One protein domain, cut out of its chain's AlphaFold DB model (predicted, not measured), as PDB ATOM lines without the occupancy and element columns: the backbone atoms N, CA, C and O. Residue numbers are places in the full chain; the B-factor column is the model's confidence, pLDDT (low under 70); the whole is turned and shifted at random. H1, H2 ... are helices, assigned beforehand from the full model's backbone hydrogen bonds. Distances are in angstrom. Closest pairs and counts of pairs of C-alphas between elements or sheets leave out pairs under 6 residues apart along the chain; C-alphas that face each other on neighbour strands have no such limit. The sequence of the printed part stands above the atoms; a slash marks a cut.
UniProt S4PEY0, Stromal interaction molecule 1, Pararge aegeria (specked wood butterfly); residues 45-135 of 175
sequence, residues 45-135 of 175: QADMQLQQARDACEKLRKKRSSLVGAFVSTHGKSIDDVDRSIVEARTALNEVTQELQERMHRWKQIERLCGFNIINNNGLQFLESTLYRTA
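What this domain is: This is residues 45 to 135 of the 175 residues of the protein "Stromal interaction molecule 1" of Pararge aegeria (specked wood butterfly) (UniProt S4PEY0). A long helix, H3, has a shorter helix, H1, side by side with its first half and running opposite ways; the short H2 sits in the turn that joins them, at one end of the rod. Beyond H1, H3 runs on alone, and past its far end residues 120 to 135, with H4, stick out to one side and touch no other helix. The printed part has 91 residues with four named helices, in the order H1, H2, H3, H4, and no named strand; its class is all helix. It is extended, with a radius of gyration of the C-alphas of 23.0 A and spans of 69 by 28 by 17 A.

How they stand to each other: Begin with H3, residues 77 to 114, the longest helix. Next look for H1, residues 45 to 65, which H3 touches with its residues 78 to 96 alone. Their closest C-alphas are those of Leu 50 and Ala 89, 5.0 A apart. The two lines stand at a shallow tilt of 21 degrees, opposite ways. Next find H2, residues 67 to 71, which only just touches H1, only at the corner by their link, with 3 pairs of C-alphas within 8 A and with residues 63 to 64 of H1 alone. The closest C-alphas there are those of Lys 63 and Gly 69, 5.3 A apart. H2 and H3 are apart. H4, residues 124 to 135, is apart from H1, H2 and H3. In H1, H3 and H4 every O i to N i+4 pair is within hydrogen-bond range; in H2 it is 0 of 1, and 0 of 2 for O i to N i+3.

Where its parts are: Find C-alpha 77 at (-31.028, 23.816, 32.477); from there H3 runs 54.1 A, over 38 residues, to C-alpha 114 at (8.170, 59.256, 21.078). Go back to C-alpha 45 at (-9.827, 31.958, 22.783), where H1 begins and runs 30.3 A to Ser 65. H2 has five residues, Leu 67 to Phe 71. H4 has 12 residues and runs 16.3 A from Leu 124 to C-alpha 135 at (21.964, 42.334, 29.358).

The domain as a whole: The two C-alphas farthest apart are those of Phe 71 and Thr 134, 70.2 A. Residues 97 to 103 of H3 stand free, as do residues 120 to 135, of which 124 to 135 belong to H4. The printed part has no cut. The links from H1 to H2 and from H2 to H3 are tight, the link from H3 to H4 is short, and no link is long. The mean pLDDT of the printed part of this model is 90.7; look for values under 70 at residues 67 to 76 and 134 to 135.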
ATOM      1  N   GLN A  45      -8.933  32.529  21.773       98.56
ATOM      2  CA  GLN A  45      -9.827  31.958  22.783       98.56
ATOM      3  C   GLN A  45     -11.278  32.416  22.594       98.56
ATOM      4  O   GLN A  45     -12.176  31.580  22.641       98.56
ATOM      5  N   ALA A  46     -11.512  33.704  22.327       98.62
ATOM      6  CA  ALA A  46     -12.850  34.224  22.046       98.62
ATOM      7  C   ALA A  46     -13.458  33.600  20.773       98.62
ATOM      8  O   ALA A  46     -14.627  33.214  20.773       98.62
ATOM      9  N   ASP A  47     -12.656  33.424  19.717       98.50
ATOM     10  CA  ASP A  47     -13.078  32.756  18.479       98.50
ATOM     11  C   ASP A  47     -13.452  31.284  18.734       98.50
ATOM     12  O   ASP A  47     -14.480  30.795  18.253       98.50
ATOM     13  N   MET A  48     -12.663  30.578  19.551       98.50
ATOM     14  CA  MET A  48     -12.964  29.206  19.963       98.50
ATOM     15  C   MET A  48     -14.247  29.131  20.802       98.50
ATOM     16  O   MET A  48     -15.073  28.247  20.576       98.50
ATOM     17  N   GLN A  49     -14.450  30.061  21.737       98.12
ATOM     18  CA  GLN A  49     -15.651  30.119  22.571       98.12
ATOM     19  C   GLN A  49     -16.909  30.377  21.731       98.12
ATOM     20  O   GLN A  49     -17.939  29.733  21.938       98.12
ATOM     21  N   LEU A  50     -16.816  31.249  20.721       98.44
ATOM     22  CA  LEU A  50     -17.888  31.452  19.747       98.44
ATOM     23  C   LEU A  50     -18.216  30.162  18.991       98.44
ATOM     24  O   LEU A  50     -19.393  29.844  18.806       98.44
ATOM     25  N   GLN A  51     -17.197  29.422  18.549       98.50
ATOM     26  CA  GLN A  51     -17.412  28.165  17.841       98.50
ATOM     27  C   GLN A  51     -18.089  27.121  18.738       98.50
ATOM     28  O   GLN A  51     -19.063  26.497  18.324       98.50
ATOM     29  N   GLN A  52     -17.652  26.993  19.991       97.94
ATOM     30  CA  GLN A  52     -18.268  26.082  20.959       97.94
ATOM     31  C   GLN A  52     -19.738  26.430  21.230       97.94
ATOM     32  O   GLN A  52     -20.584  25.532  21.243       97.94
ATOM     33  N   ALA A  53     -20.064  27.718  21.384       97.94
ATOM     34  CA  ALA A  53     -21.445  28.168  21.553       97.94
ATOM     35  C   ALA A  53     -22.307  27.817  20.325       97.94
ATOM     36  O   ALA A  53     -23.426  27.325  20.468       97.94
ATOM     37  N   ARG A  54     -21.779  27.989  19.102       97.88
ATOM     38  CA  ARG A  54     -22.469  27.592  17.858       97.88
ATOM     39  C   ARG A  54     -22.746  26.091  17.806       97.88
ATOM     40  O   ARG A  54     -23.877  25.692  17.517       97.88
ATOM     41  N   ASP A  55     -21.752  25.272  18.130       97.62
ATOM     42  CA  ASP A  55     -21.894  23.816  18.135       97.62
ATOM     43  C   ASP A  55     -22.913  23.360  19.193       97.62
ATOM     44  O   ASP A  55     -23.702  22.441  18.955       97.62
ATOM     45  N   ALA A  56     -22.929  24.007  20.363       94.50
ATOM     46  CA  ALA A  56     -23.893  23.740  21.425       94.50
ATOM     47  C   ALA A  56     -25.328  24.080  20.987       94.50
ATOM     48  O   ALA A  56     -26.231  23.252  21.152       94.50
ATOM     49  N   CYS A  57     -25.527  25.230  20.334       94.56
ATOM     50  CA  CYS A  57     -26.802  25.610  19.723       94.56
ATOM     51  C   CYS A  57     -27.277  24.575  18.697       94.56
ATOM     52  O   CYS A  57     -28.443  24.169  18.705       94.56
ATOM     53  N   GLU A  58     -26.389  24.114  17.814       94.94
ATOM     54  CA  GLU A  58     -26.756  23.139  16.789       94.94
ATOM     55  C   GLU A  58     -27.107  21.773  17.396       94.94
ATOM     56  O   GLU A  58     -28.094  21.148  16.995       94.94
ATOM     57  N   LYS A  59     -26.344  21.325  18.400       90.94
ATOM     58  CA  LYS A  59     -26.635  20.100  19.158       90.94
ATOM     59  C   LYS A  59     -27.992  20.188  19.851       90.94
ATOM     60  O   LYS A  59     -28.774  19.241  19.759       90.94
ATOM     61  N   LEU A  60     -28.299  21.312  20.500       89.81
ATOM     62  CA  LEU A  60     -29.592  21.534  21.147       89.81
ATOM     63  C   LEU A  60     -30.737  21.518  20.124       89.81
ATOM     64  O   LEU A  60     -31.741  20.836  20.338       89.81
ATOM     65  N   ARG A  61     -30.564  22.183  18.975       89.50
ATOM     66  CA  ARG A  61     -31.533  22.163  17.867       89.50
ATOM     67  C   ARG A  61     -31.801  20.736  17.382       89.50
ATOM     68  O   ARG A  61     -32.957  20.332  17.315       89.50
ATOM     69  N   LYS A  62     -30.752  19.952  17.101       88.56
ATOM     70  CA  LYS A  62     -30.871  18.550  16.652       88.56
ATOM     71  C   LYS A  62     -31.588  17.675  17.683       88.56
ATOM     72  O   LYS A  62     -32.464  16.899  17.308       88.56
ATOM     73  N   LYS A  63     -31.265  17.826  18.975       84.38
ATOM     74  CA  LYS A  63     -31.941  17.104  20.067       84.38
ATOM     75  C   LYS A  63     -33.436  17.426  20.124       84.38
ATOM     76  O   LYS A  63     -34.237  16.503  20.216       84.38
ATOM     77  N   ARG A  64     -33.810  18.706  20.005       80.81
ATOM     78  CA  ARG A  64     -35.217  19.151  20.014       80.81
ATOM     79  C   ARG A  64     -35.999  18.739  18.763       80.81
ATOM     80  O   ARG A  64     -37.205  18.558  18.853       80.81
ATOM     81  N   SER A  65     -35.338  18.588  17.615       82.06
ATOM     82  CA  SER A  65     -35.969  18.114  16.372       82.06
ATOM     83  C   SER A  65     -36.086  16.585  16.274       82.06
ATOM     84  O   SER A  65     -36.769  16.093  15.380       82.06
ATOM     85  N   SER A  66     -35.425  15.821  17.152       79.00
ATOM     86  CA  SER A  66     -35.487  14.354  17.161       79.00
ATOM     87  C   SER A  66     -36.752  13.848  17.859       79.00
ATOM     88  O   SER A  66     -37.048  14.267  18.975       79.00
ATOM     89  N   LEU A  67     -37.457  12.887  17.247       66.31
ATOM     90  CA  LEU A  67     -38.684  12.278  17.790       66.31
ATOM     91  C   LEU A  67     -38.474  11.637  19.176       66.31
ATOM     92  O   LEU A  67     -39.325  11.767  20.051       66.31
ATOM     93  N   VAL A  68     -37.317  11.004  19.404       63.12
ATOM     94  CA  VAL A  68     -36.950  10.411  20.707       63.12
ATOM     95  C   VAL A  68     -36.546  11.496  21.717       63.12
ATOM     96  O   VAL A  68     -36.830  11.386  22.907       63.12
ATOM     97  N   GLY A  69     -35.928  12.583  21.243       60.03
ATOM     98  CA  GLY A  69     -35.527  13.725  22.071       60.03
ATOM     99  C   GLY A  69     -36.693  14.619  22.506       60.03
ATOM    100  O   GLY A  69     -36.632  15.218  23.577       60.03
ATOM    101  N   ALA A  70     -37.775  14.669  21.722       62.09
ATOM    102  CA  ALA A  70     -39.002  15.389  22.059       62.09
ATOM    103  C   ALA A  70     -39.783  14.739  23.219       62.09
ATOM    104  O   ALA A  70     -40.466  15.443  23.958       62.09
ATOM    105  N   PHE A  71     -39.657  13.416  23.405       58.22
ATOM    106  CA  PHE A  71     -40.346  12.668  24.467       58.22
ATOM    107  C   PHE A  71     -39.571  12.658  25.799       58.22
ATOM    108  O   PHE A  71     -40.177  12.688  26.866       58.22
ATOM    109  N   VAL A  72     -38.230  12.690  25.756       63.00
ATOM    110  CA  VAL A  72     -37.336  12.726  26.937       63.00
ATOM    111  C   VAL A  72     -36.788  14.144  27.146       63.00
ATOM    112  O   VAL A  72     -35.586  14.347  27.294       63.00
ATOM    113  N   SER A  73     -37.668  15.150  27.077       57.53
ATOM    114  CA  SER A  73     -37.300  16.571  27.135       57.53
ATOM    115  C   SER A  73     -36.488  16.882  28.397       57.53
ATOM    116  O   SER A  73     -37.018  17.009  29.504       57.53
ATOM    117  N   THR A  74     -35.169  16.985  28.242       57.59
ATOM    118  CA  THR A  74     -34.262  17.385  29.311       57.59
ATOM    119  C   THR A  74     -34.495  18.863  29.618       57.59
ATOM    120  O   THR A  74     -34.217  19.719  28.780       57.59
ATOM    121  N   HIS A  75     -35.037  19.104  30.813       61.22
ATOM    122  CA  HIS A  75     -35.334  20.356  31.523       61.22
ATOM    123  C   HIS A  75     -34.517  21.614  31.140       61.22
ATOM    124  O   HIS A  75     -33.360  21.527  30.722       61.22
ATOM    125  N   GLY A  76     -35.106  22.795  31.397       65.38
ATOM    126  CA  GLY A  76     -34.616  24.146  31.051       65.38
ATOM    127  C   GLY A  76     -33.128  24.438  31.283       65.38
ATOM    128  O   GLY A  76     -32.547  25.179  30.504       65.38
ATOM    129  N   LYS A  77     -32.474  23.737  32.217       72.25
ATOM    130  CA  LYS A  77     -31.028  23.816  32.477       72.25
ATOM    131  C   LYS A  77     -30.152  23.702  31.217       72.25
ATOM    132  O   LYS A  77     -29.184  24.433  31.084       72.25
ATOM    133  N   SER A  78     -30.502  22.832  30.262       81.62
ATOM    134  CA  SER A  78     -29.726  22.694  29.011       81.62
ATOM    135  C   SER A  78     -29.879  23.874  28.044       81.62
ATOM    136  O   SER A  78     -28.998  24.107  27.220       81.62
ATOM    137  N   ILE A  79     -30.995  24.597  28.128       87.62
ATOM    138  CA  ILE A  79     -31.236  25.822  27.366       87.62
ATOM    139  C   ILE A  79     -30.483  26.964  28.044       87.62
ATOM    140  O   ILE A  79     -29.728  27.656  27.373       87.62
ATOM    141  N   ASP A  80     -30.601  27.072  29.370       92.06
ATOM    142  CA  ASP A  80     -29.909  28.085  30.170       92.06
ATOM    143  C   ASP A  80     -28.382  28.004  29.996       92.06
ATOM    144  O   ASP A  80     -27.720  29.027  29.831       92.06
ATOM    145  N   ASP A  81     -27.816  26.791  29.968       92.75
ATOM    146  CA  ASP A  81     -26.383  26.571  29.737       92.75
ATOM    147  C   ASP A  81     -25.951  27.037  28.332       92.75
ATOM    148  O   ASP A  81     -24.895  27.658  28.168       92.75
ATOM    149  N   VAL A  82     -26.772  26.774  27.307       95.19
ATOM    150  CA  VAL A  82     -26.509  27.236  25.935       95.19
ATOM    151  C   VAL A  82     -26.633  28.756  25.853       95.19
ATOM    152  O   VAL A  82     -25.716  29.401  25.343       95.19
ATOM    153  N   ASP A  83     -27.689  29.344  26.404       96.31
ATOM    154  CA  ASP A  83     -27.902  30.793  26.411       96.31
ATOM    155  C   ASP A  83     -26.770  31.522  27.141       96.31
ATOM    156  O   ASP A  83     -26.225  32.507  26.633       96.31
ATOM    157  N   ARG A  84     -26.331  30.985  28.284       97.38
ATOM    158  CA  ARG A  84     -25.157  31.479  29.001       97.38
ATOM    159  C   ARG A  84     -23.908  31.438  28.123       97.38
ATOM    160  O   ARG A  84     -23.221  32.453  28.015       97.38
ATOM    161  N   SER A  85     -23.642  30.316  27.451       97.69
ATOM    162  CA  SER A  85     -22.469  30.183  26.573       97.69
ATOM    163  C   SER A  85     -22.471  31.199  25.420       97.69
ATOM    164  O   SER A  85     -21.419  31.727  25.055       97.69
ATOM    165  N   ILE A  86     -23.650  31.539  24.884       97.88
ATOM    166  CA  ILE A  86     -23.806  32.558  23.838       97.88
ATOM    167  C   ILE A  86     -23.453  33.941  24.385       97.88
ATOM    168  O   ILE A  86     -22.723  34.694  23.734       97.88
ATOM    169  N   VAL A  87     -23.983  34.297  25.558       98.38
ATOM    170  CA  VAL A  87     -23.715  35.598  26.187       98.38
ATOM    171  C   VAL A  87     -22.230  35.743  26.496       98.38
ATOM    172  O   VAL A  87     -21.636  36.765  26.157       98.38
ATOM    173  N   GLU A  88     -21.609  34.718  27.075       98.25
ATOM    174  CA  GLU A  88     -20.182  34.733  27.397       98.25
ATOM    175  C   GLU A  88     -19.316  34.863  26.131       98.25
ATOM    176  O   GLU A  88     -18.428  35.714  26.092       98.25
ATOM    177  N   ALA A  89     -19.628  34.124  25.057       98.56
ATOM    178  CA  ALA A  89     -18.919  34.245  23.781       98.56
ATOM    179  C   ALA A  89     -19.036  35.654  23.172       98.56
ATOM    180  O   ALA A  89     -18.054  36.213  22.679       98.56
ATOM    181  N   ARG A  90     -20.229  36.262  23.214       98.44
ATOM    182  CA  ARG A  90     -20.443  37.633  22.717       98.44
ATOM    183  C   ARG A  90     -19.663  38.657  23.530       98.44
ATOM    184  O   ARG A  90     -19.059  39.555  22.944       98.44
ATOM    185  N   THR A  91     -19.664  38.514  24.851       98.62
ATOM    186  CA  THR A  91     -18.898  39.381  25.750       98.62
ATOM    187  C   THR A  91     -17.405  39.286  25.445       98.62
ATOM    188  O   THR A  91     -16.781  40.317  25.206       98.62
ATOM    189  N   ALA A  92     -16.854  38.072  25.323       98.56
ATOM    190  CA  ALA A  92     -15.441  37.858  25.005       98.56
ATOM    191  C   ALA A  92     -15.023  38.506  23.669       98.56
ATOM    192  O   ALA A  92     -13.982  39.157  23.584       98.56
ATOM    193  N   LEU A  93     -15.854  38.398  22.627       98.62
ATOM    194  CA  LEU A  93     -15.594  39.047  21.334       98.62
ATOM    195  C   LEU A  93     -15.648  40.575  21.420       98.62
ATOM    196  O   LEU A  93     -14.839  41.267  20.794       98.62
ATOM    197  N   ASN A  94     -16.603  41.111  22.183       98.56
ATOM    198  CA  ASN A  94     -16.720  42.548  22.385       98.56
ATOM    199  C   ASN A  94     -15.502  43.099  23.141       98.56
ATOM    200  O   ASN A  94     -14.950  44.118  22.734       98.56
ATOM    201  N   GLU A  95     -15.025  42.397  24.171       98.50
ATOM    202  CA  GLU A  95     -13.788  42.761  24.868       98.50
ATOM    203  C   GLU A  95     -12.583  42.781  23.925       98.50
ATOM    204  O   GLU A  95     -11.857  43.769  23.890       98.50
ATOM    205  N   VAL A  96     -12.390  41.736  23.113       98.69
ATOM    206  CA  VAL A  96     -11.293  41.672  22.129       98.69
ATOM    207  C   VAL A  96     -11.388  42.813  21.108       98.69
ATOM    208  O   VAL A  96     -10.369  43.348  20.670       98.69
ATOM    209  N   THR A  97     -12.599  43.221  20.737       98.50
ATOM    210  CA  THR A  97     -12.819  44.341  19.811       98.50
ATOM    211  C   THR A  97     -12.441  45.678  20.446       98.50
ATOM    212  O   THR A  97     -11.709  46.462  19.840       98.50
ATOM    213  N   GLN A  98     -12.906  45.930  21.672       98.62
ATOM    214  CA  GLN A  98     -12.583  47.149  22.418       98.62
ATOM    215  C   GLN A  98     -11.082  47.238  22.706       98.62
ATOM    216  O   GLN A  98     -10.471  48.283  22.490       98.62
ATOM    217  N   GLU A  99     -10.474  46.124  23.111       98.38
ATOM    218  CA  GLU A  99      -9.042  46.021  23.373       98.38
ATOM    219  C   GLU A  99      -8.219  46.311  22.109       98.38
ATOM    220  O   GLU A  99      -7.250  47.063  22.168       98.38
ATOM    221  N   LEU A 100      -8.625  45.808  20.935       98.38
ATOM    222  CA  LEU A 100      -7.947  46.132  19.675       98.38
ATOM    223  C   LEU A 100      -7.992  47.633  19.363       98.38
ATOM    224  O   LEU A 100      -6.968  48.220  19.011       98.38
ATOM    225  N   GLN A 101      -9.171  48.253  19.480       98.62
ATOM    226  CA  GLN A 101      -9.349  49.681  19.205       98.62
ATOM    227  C   GLN A 101      -8.515  50.546  20.151       98.62
ATOM    228  O   GLN A 101      -7.817  51.459  19.701       98.62
ATOM    229  N   GLU A 102      -8.557  50.233  21.446       98.56
ATOM    230  CA  GLU A 102      -7.762  50.902  22.473       98.56
ATOM    231  C   GLU A 102      -6.272  50.802  22.149       98.56
ATOM    232  O   GLU A 102      -5.598  51.826  22.039       98.56
ATOM    233  N   ARG A 103      -5.772  49.589  21.892       98.31
ATOM    234  CA  ARG A 103      -4.354  49.344  21.619       98.31
ATOM    235  C   ARG A 103      -3.866  50.086  20.390       98.31
ATOM    236  O   ARG A 103      -2.809  50.711  20.434       98.31
ATOM    237  N   MET A 104      -4.629  50.028  19.296       98.06
ATOM    238  CA  MET A 104      -4.294  50.756  18.071       98.06
ATOM    239  C   MET A 104      -4.202  52.260  18.333       98.06
ATOM    240  O   MET A 104      -3.285  52.918  17.843       98.06
ATOM    241  N   HIS A 105      -5.134  52.808  19.115       98.62
ATOM    242  CA  HIS A 105      -5.116  54.217  19.475       98.62
ATOM    243  C   HIS A 105      -3.909  54.560  20.355       98.62
ATOM    244  O   HIS A 105      -3.132  55.449  20.001       98.62
ATOM    245  N   ARG A 106      -3.727  53.847  21.471       98.81
ATOM    246  CA  ARG A 106      -2.661  54.094  22.442       98.81
ATOM    247  C   ARG A 106      -1.283  53.979  21.808       98.81
ATOM    248  O   ARG A 106      -0.498  54.914  21.931       98.81
ATOM    249  N   TRP A 107      -0.996  52.901  21.081       98.75
ATOM    250  CA  TRP A 107       0.318  52.731  20.455       98.75
ATOM    251  C   TRP A 107       0.609  53.804  19.405       98.75
ATOM    252  O   TRP A 107       1.716  54.336  19.384       98.75
ATOM    253  N   LYS A 108      -0.398  54.230  18.630       98.31
ATOM    254  CA  LYS A 108      -0.252  55.358  17.699       98.31
ATOM    255  C   LYS A 108       0.047  56.681  18.415       98.31
ATOM    256  O   LYS A 108       0.810  57.494  17.894       98.31
ATOM    257  N   GLN A 109      -0.541  56.924  19.592       98.38
ATOM    258  CA  GLN A 109      -0.194  58.098  20.402       98.38
ATOM    259  C   GLN A 109       1.222  57.998  20.968       98.38
ATOM    260  O   GLN A 109       1.958  58.979  20.922       98.38
ATOM    261  N   ILE A 110       1.624  56.823  21.453       98.12
ATOM    262  CA  ILE A 110       2.971  56.611  21.992       98.12
ATOM    263  C   ILE A 110       4.026  56.834  20.902       98.12
ATOM    264  O   ILE A 110       4.967  57.581  21.143       98.12
ATOM    265  N   GLU A 111       3.860  56.279  19.696       97.56
ATOM    266  CA  GLU A 111       4.776  56.525  18.567       97.56
ATOM    267  C   GLU A 111       4.870  58.013  18.213       97.56
ATOM    268  O   GLU A 111       5.966  58.529  18.000       97.56
ATOM    269  N   ARG A 112       3.732  58.722  18.200       95.62
ATOM    270  CA  ARG A 112       3.691  60.171  17.950       95.62
ATOM    271  C   ARG A 112       4.477  60.953  19.000       95.62
ATOM    272  O   ARG A 112       5.229  61.846  18.630       95.62
ATOM    273  N   LEU A 113       4.274  60.644  20.279       94.38
ATOM    274  CA  LEU A 113       4.964  61.314  21.383       94.38
ATOM    275  C   LEU A 113       6.454  60.968  21.400       94.38
ATOM    276  O   LEU A 113       7.275  61.815  21.728       94.38
ATOM    277  N   CYS A 114       6.799  59.736  21.026       94.19
ATOM    278  CA  CYS A 114       8.170  59.256  21.078       94.19
ATOM    279  C   CYS A 114       9.013  59.609  19.847       94.19
ATOM    280  O   CYS A 114      10.239  59.638  19.939       94.19
ATOM    281  N   GLY A 115       8.382  59.858  18.699       94.69
ATOM    282  CA  GLY A 115       9.068  60.220  17.458       94.69
ATOM    283  C   GLY A 115       9.771  59.057  16.746       94.69
ATOM    284  O   GLY A 115      10.636  59.296  15.908       94.69
ATOM    285  N   PHE A 116       9.426  57.802  17.049       95.69
ATOM    286  CA  PHE A 116       9.989  56.617  16.393       95.69
ATOM    287  C   PHE A 116       8.962  55.490  16.230       95.69
ATOM    288  O   PHE A 116       7.961  55.435  16.942       95.69
ATOM    289  N   ASN A 117       9.238  54.563  15.306       97.50
ATOM    290  CA  ASN A 117       8.383  53.401  15.049       97.50
ATOM    291  C   ASN A 117       8.517  52.344  16.155       97.50
ATOM    292  O   ASN A 117       9.627  51.930  16.515       97.50
ATOM    293  N   ILE A 118       7.373  51.881  16.642       98.44
ATOM    294  CA  ILE A 118       7.204  50.851  17.665       98.44
ATOM    295  C   ILE A 118       6.399  49.678  17.102       98.44
ATOM    296  O   ILE A 118       6.823  48.535  17.237       98.44
ATOM    297  N   ILE A 119       5.262  49.948  16.458       97.81
ATOM    298  CA  ILE A 119       4.328  48.928  15.964       97.81
ATOM    299  C   ILE A 119       4.966  48.144  14.816       97.81
ATOM    300  O   ILE A 119       4.904  46.918  14.785       97.81
ATOM    301  N   ASN A 120       5.609  48.850  13.883       97.38
ATOM    302  CA  ASN A 120       6.373  48.229  12.809       97.38
ATOM    303  C   ASN A 120       7.815  47.984  13.274       97.38
ATOM    304  O   ASN A 120       8.629  48.910  13.316       97.38
ATOM    305  N   ASN A 121       8.109  46.747  13.664       97.25
ATOM    306  CA  ASN A 121       9.394  46.344  14.226       97.25
ATOM    307  C   ASN A 121       9.814  44.939  13.734       97.25
ATOM    308  O   ASN A 121       9.088  44.279  12.998       97.25
ATOM    309  N   ASN A 122      11.007  44.483  14.134       96.62
ATOM    310  CA  ASN A 122      11.604  43.211  13.686       96.62
ATOM    311  C   ASN A 122      10.998  41.944  14.337       96.62
ATOM    312  O   ASN A 122      11.459  40.833  14.073       96.62
ATOM    313  N   GLY A 123       9.995  42.098  15.198       97.06
ATOM    314  CA  GLY A 123       9.288  41.023  15.880       97.06
ATOM    315  C   GLY A 123       9.929  40.567  17.193       97.06
ATOM    316  O   GLY A 123      11.100  40.825  17.495       97.06
ATOM    317  N   LEU A 124       9.131  39.833  17.975       96.56
ATOM    318  CA  LEU A 124       9.454  39.414  19.342       96.56
ATOM    319  C   LEU A 124      10.802  38.682  19.467       96.56
ATOM    320  O   LEU A 124      11.621  39.044  20.307       96.56
ATOM    321  N   GLN A 125      11.060  37.688  18.610       95.88
ATOM    322  CA  GLN A 125      12.264  36.844  18.687       95.88
ATOM    323  C   GLN A 125      13.563  37.643  18.518       95.88
ATOM    324  O   GLN A 125      14.551  37.414  19.223       95.88
ATOM    325  N   PHE A 126      13.563  38.606  17.593       96.50
ATOM    326  CA  PHE A 126      14.703  39.487  17.365       96.50
ATOM    327  C   PHE A 126      14.947  40.405  18.569       96.50
ATOM    328  O   PHE A 126      16.090  40.578  19.004       96.50
ATOM    329  N   LEU A 127      13.875  40.975  19.124       96.75
ATOM    330  CA  LEU A 127      13.936  41.898  20.258       96.75
ATOM    331  C   LEU A 127      14.412  41.201  21.534       96.75
ATOM    332  O   LEU A 127      15.339  41.695  22.174       96.75
ATOM    333  N   GLU A 128      13.858  40.028  21.858       95.50
ATOM    334  CA  GLU A 128      14.303  39.201  22.988       95.50
ATOM    335  C   GLU A 128      15.790  38.841  22.844       95.50
ATOM    336  O   GLU A 128      16.578  39.031  23.773       95.50
ATOM    337  N   SER A 129      16.207  38.406  21.649       94.44
ATOM    338  CA  SER A 129      17.608  38.075  21.368       94.44
ATOM    339  C   SER A 129      18.544  39.269  21.533       94.44
ATOM    340  O   SER A 129      19.652  39.100  22.033       94.44
ATOM    341  N   THR A 130      18.132  40.463  21.113       93.00
ATOM    342  CA  THR A 130      18.972  41.670  21.157       93.00
ATOM    343  C   THR A 130      19.073  42.228  22.575       93.00
ATOM    344  O   THR A 130      20.171  42.520  23.053       93.00
ATOM    345  N   LEU A 131      17.943  42.344  23.276       93.94
ATOM    346  CA  LEU A 131      17.872  42.971  24.594       93.94
ATOM    347  C   LEU A 131      18.451  42.071  25.691       93.94
ATOM    348  O   LEU A 131      19.287  42.520  26.475       93.94
ATOM    349  N   TYR A 132      18.095  40.783  25.716       90.88
ATOM    350  CA  TYR A 132      18.550  39.883  26.781       90.88
ATOM    351  C   TYR A 132      19.980  39.371  26.580       90.88
ATOM    352  O   TYR A 132      20.699  39.156  27.556       90.88
ATOM    353  N   ARG A 133      20.460  39.242  25.336       82.00
ATOM    354  CA  ARG A 133      21.873  38.906  25.079       82.00
ATOM    355  C   ARG A 133      22.809  40.042  25.485       82.00
ATOM    356  O   ARG A 133      23.889  39.775  26.004       82.00
ATOM    357  N   THR A 134      22.387  41.290  25.283       66.50
ATOM    358  CA  THR A 134      23.155  42.477  25.693       66.50
ATOM    359  C   THR A 134      23.157  42.639  27.216       66.50
ATOM    360  O   THR A 134      24.199  42.948  27.787       66.50
ATOM    361  N   ALA A 135      22.041  42.337  27.894       61.44
ATOM    362  CA  ALA A 135      21.964  42.334  29.358       61.44
ATOM    363  C   ALA A 135      22.872  41.269  30.008       61.44
ATOM    364  O   ALA A 135      23.488  41.523  31.043       61.44
TER     365      ALA A 135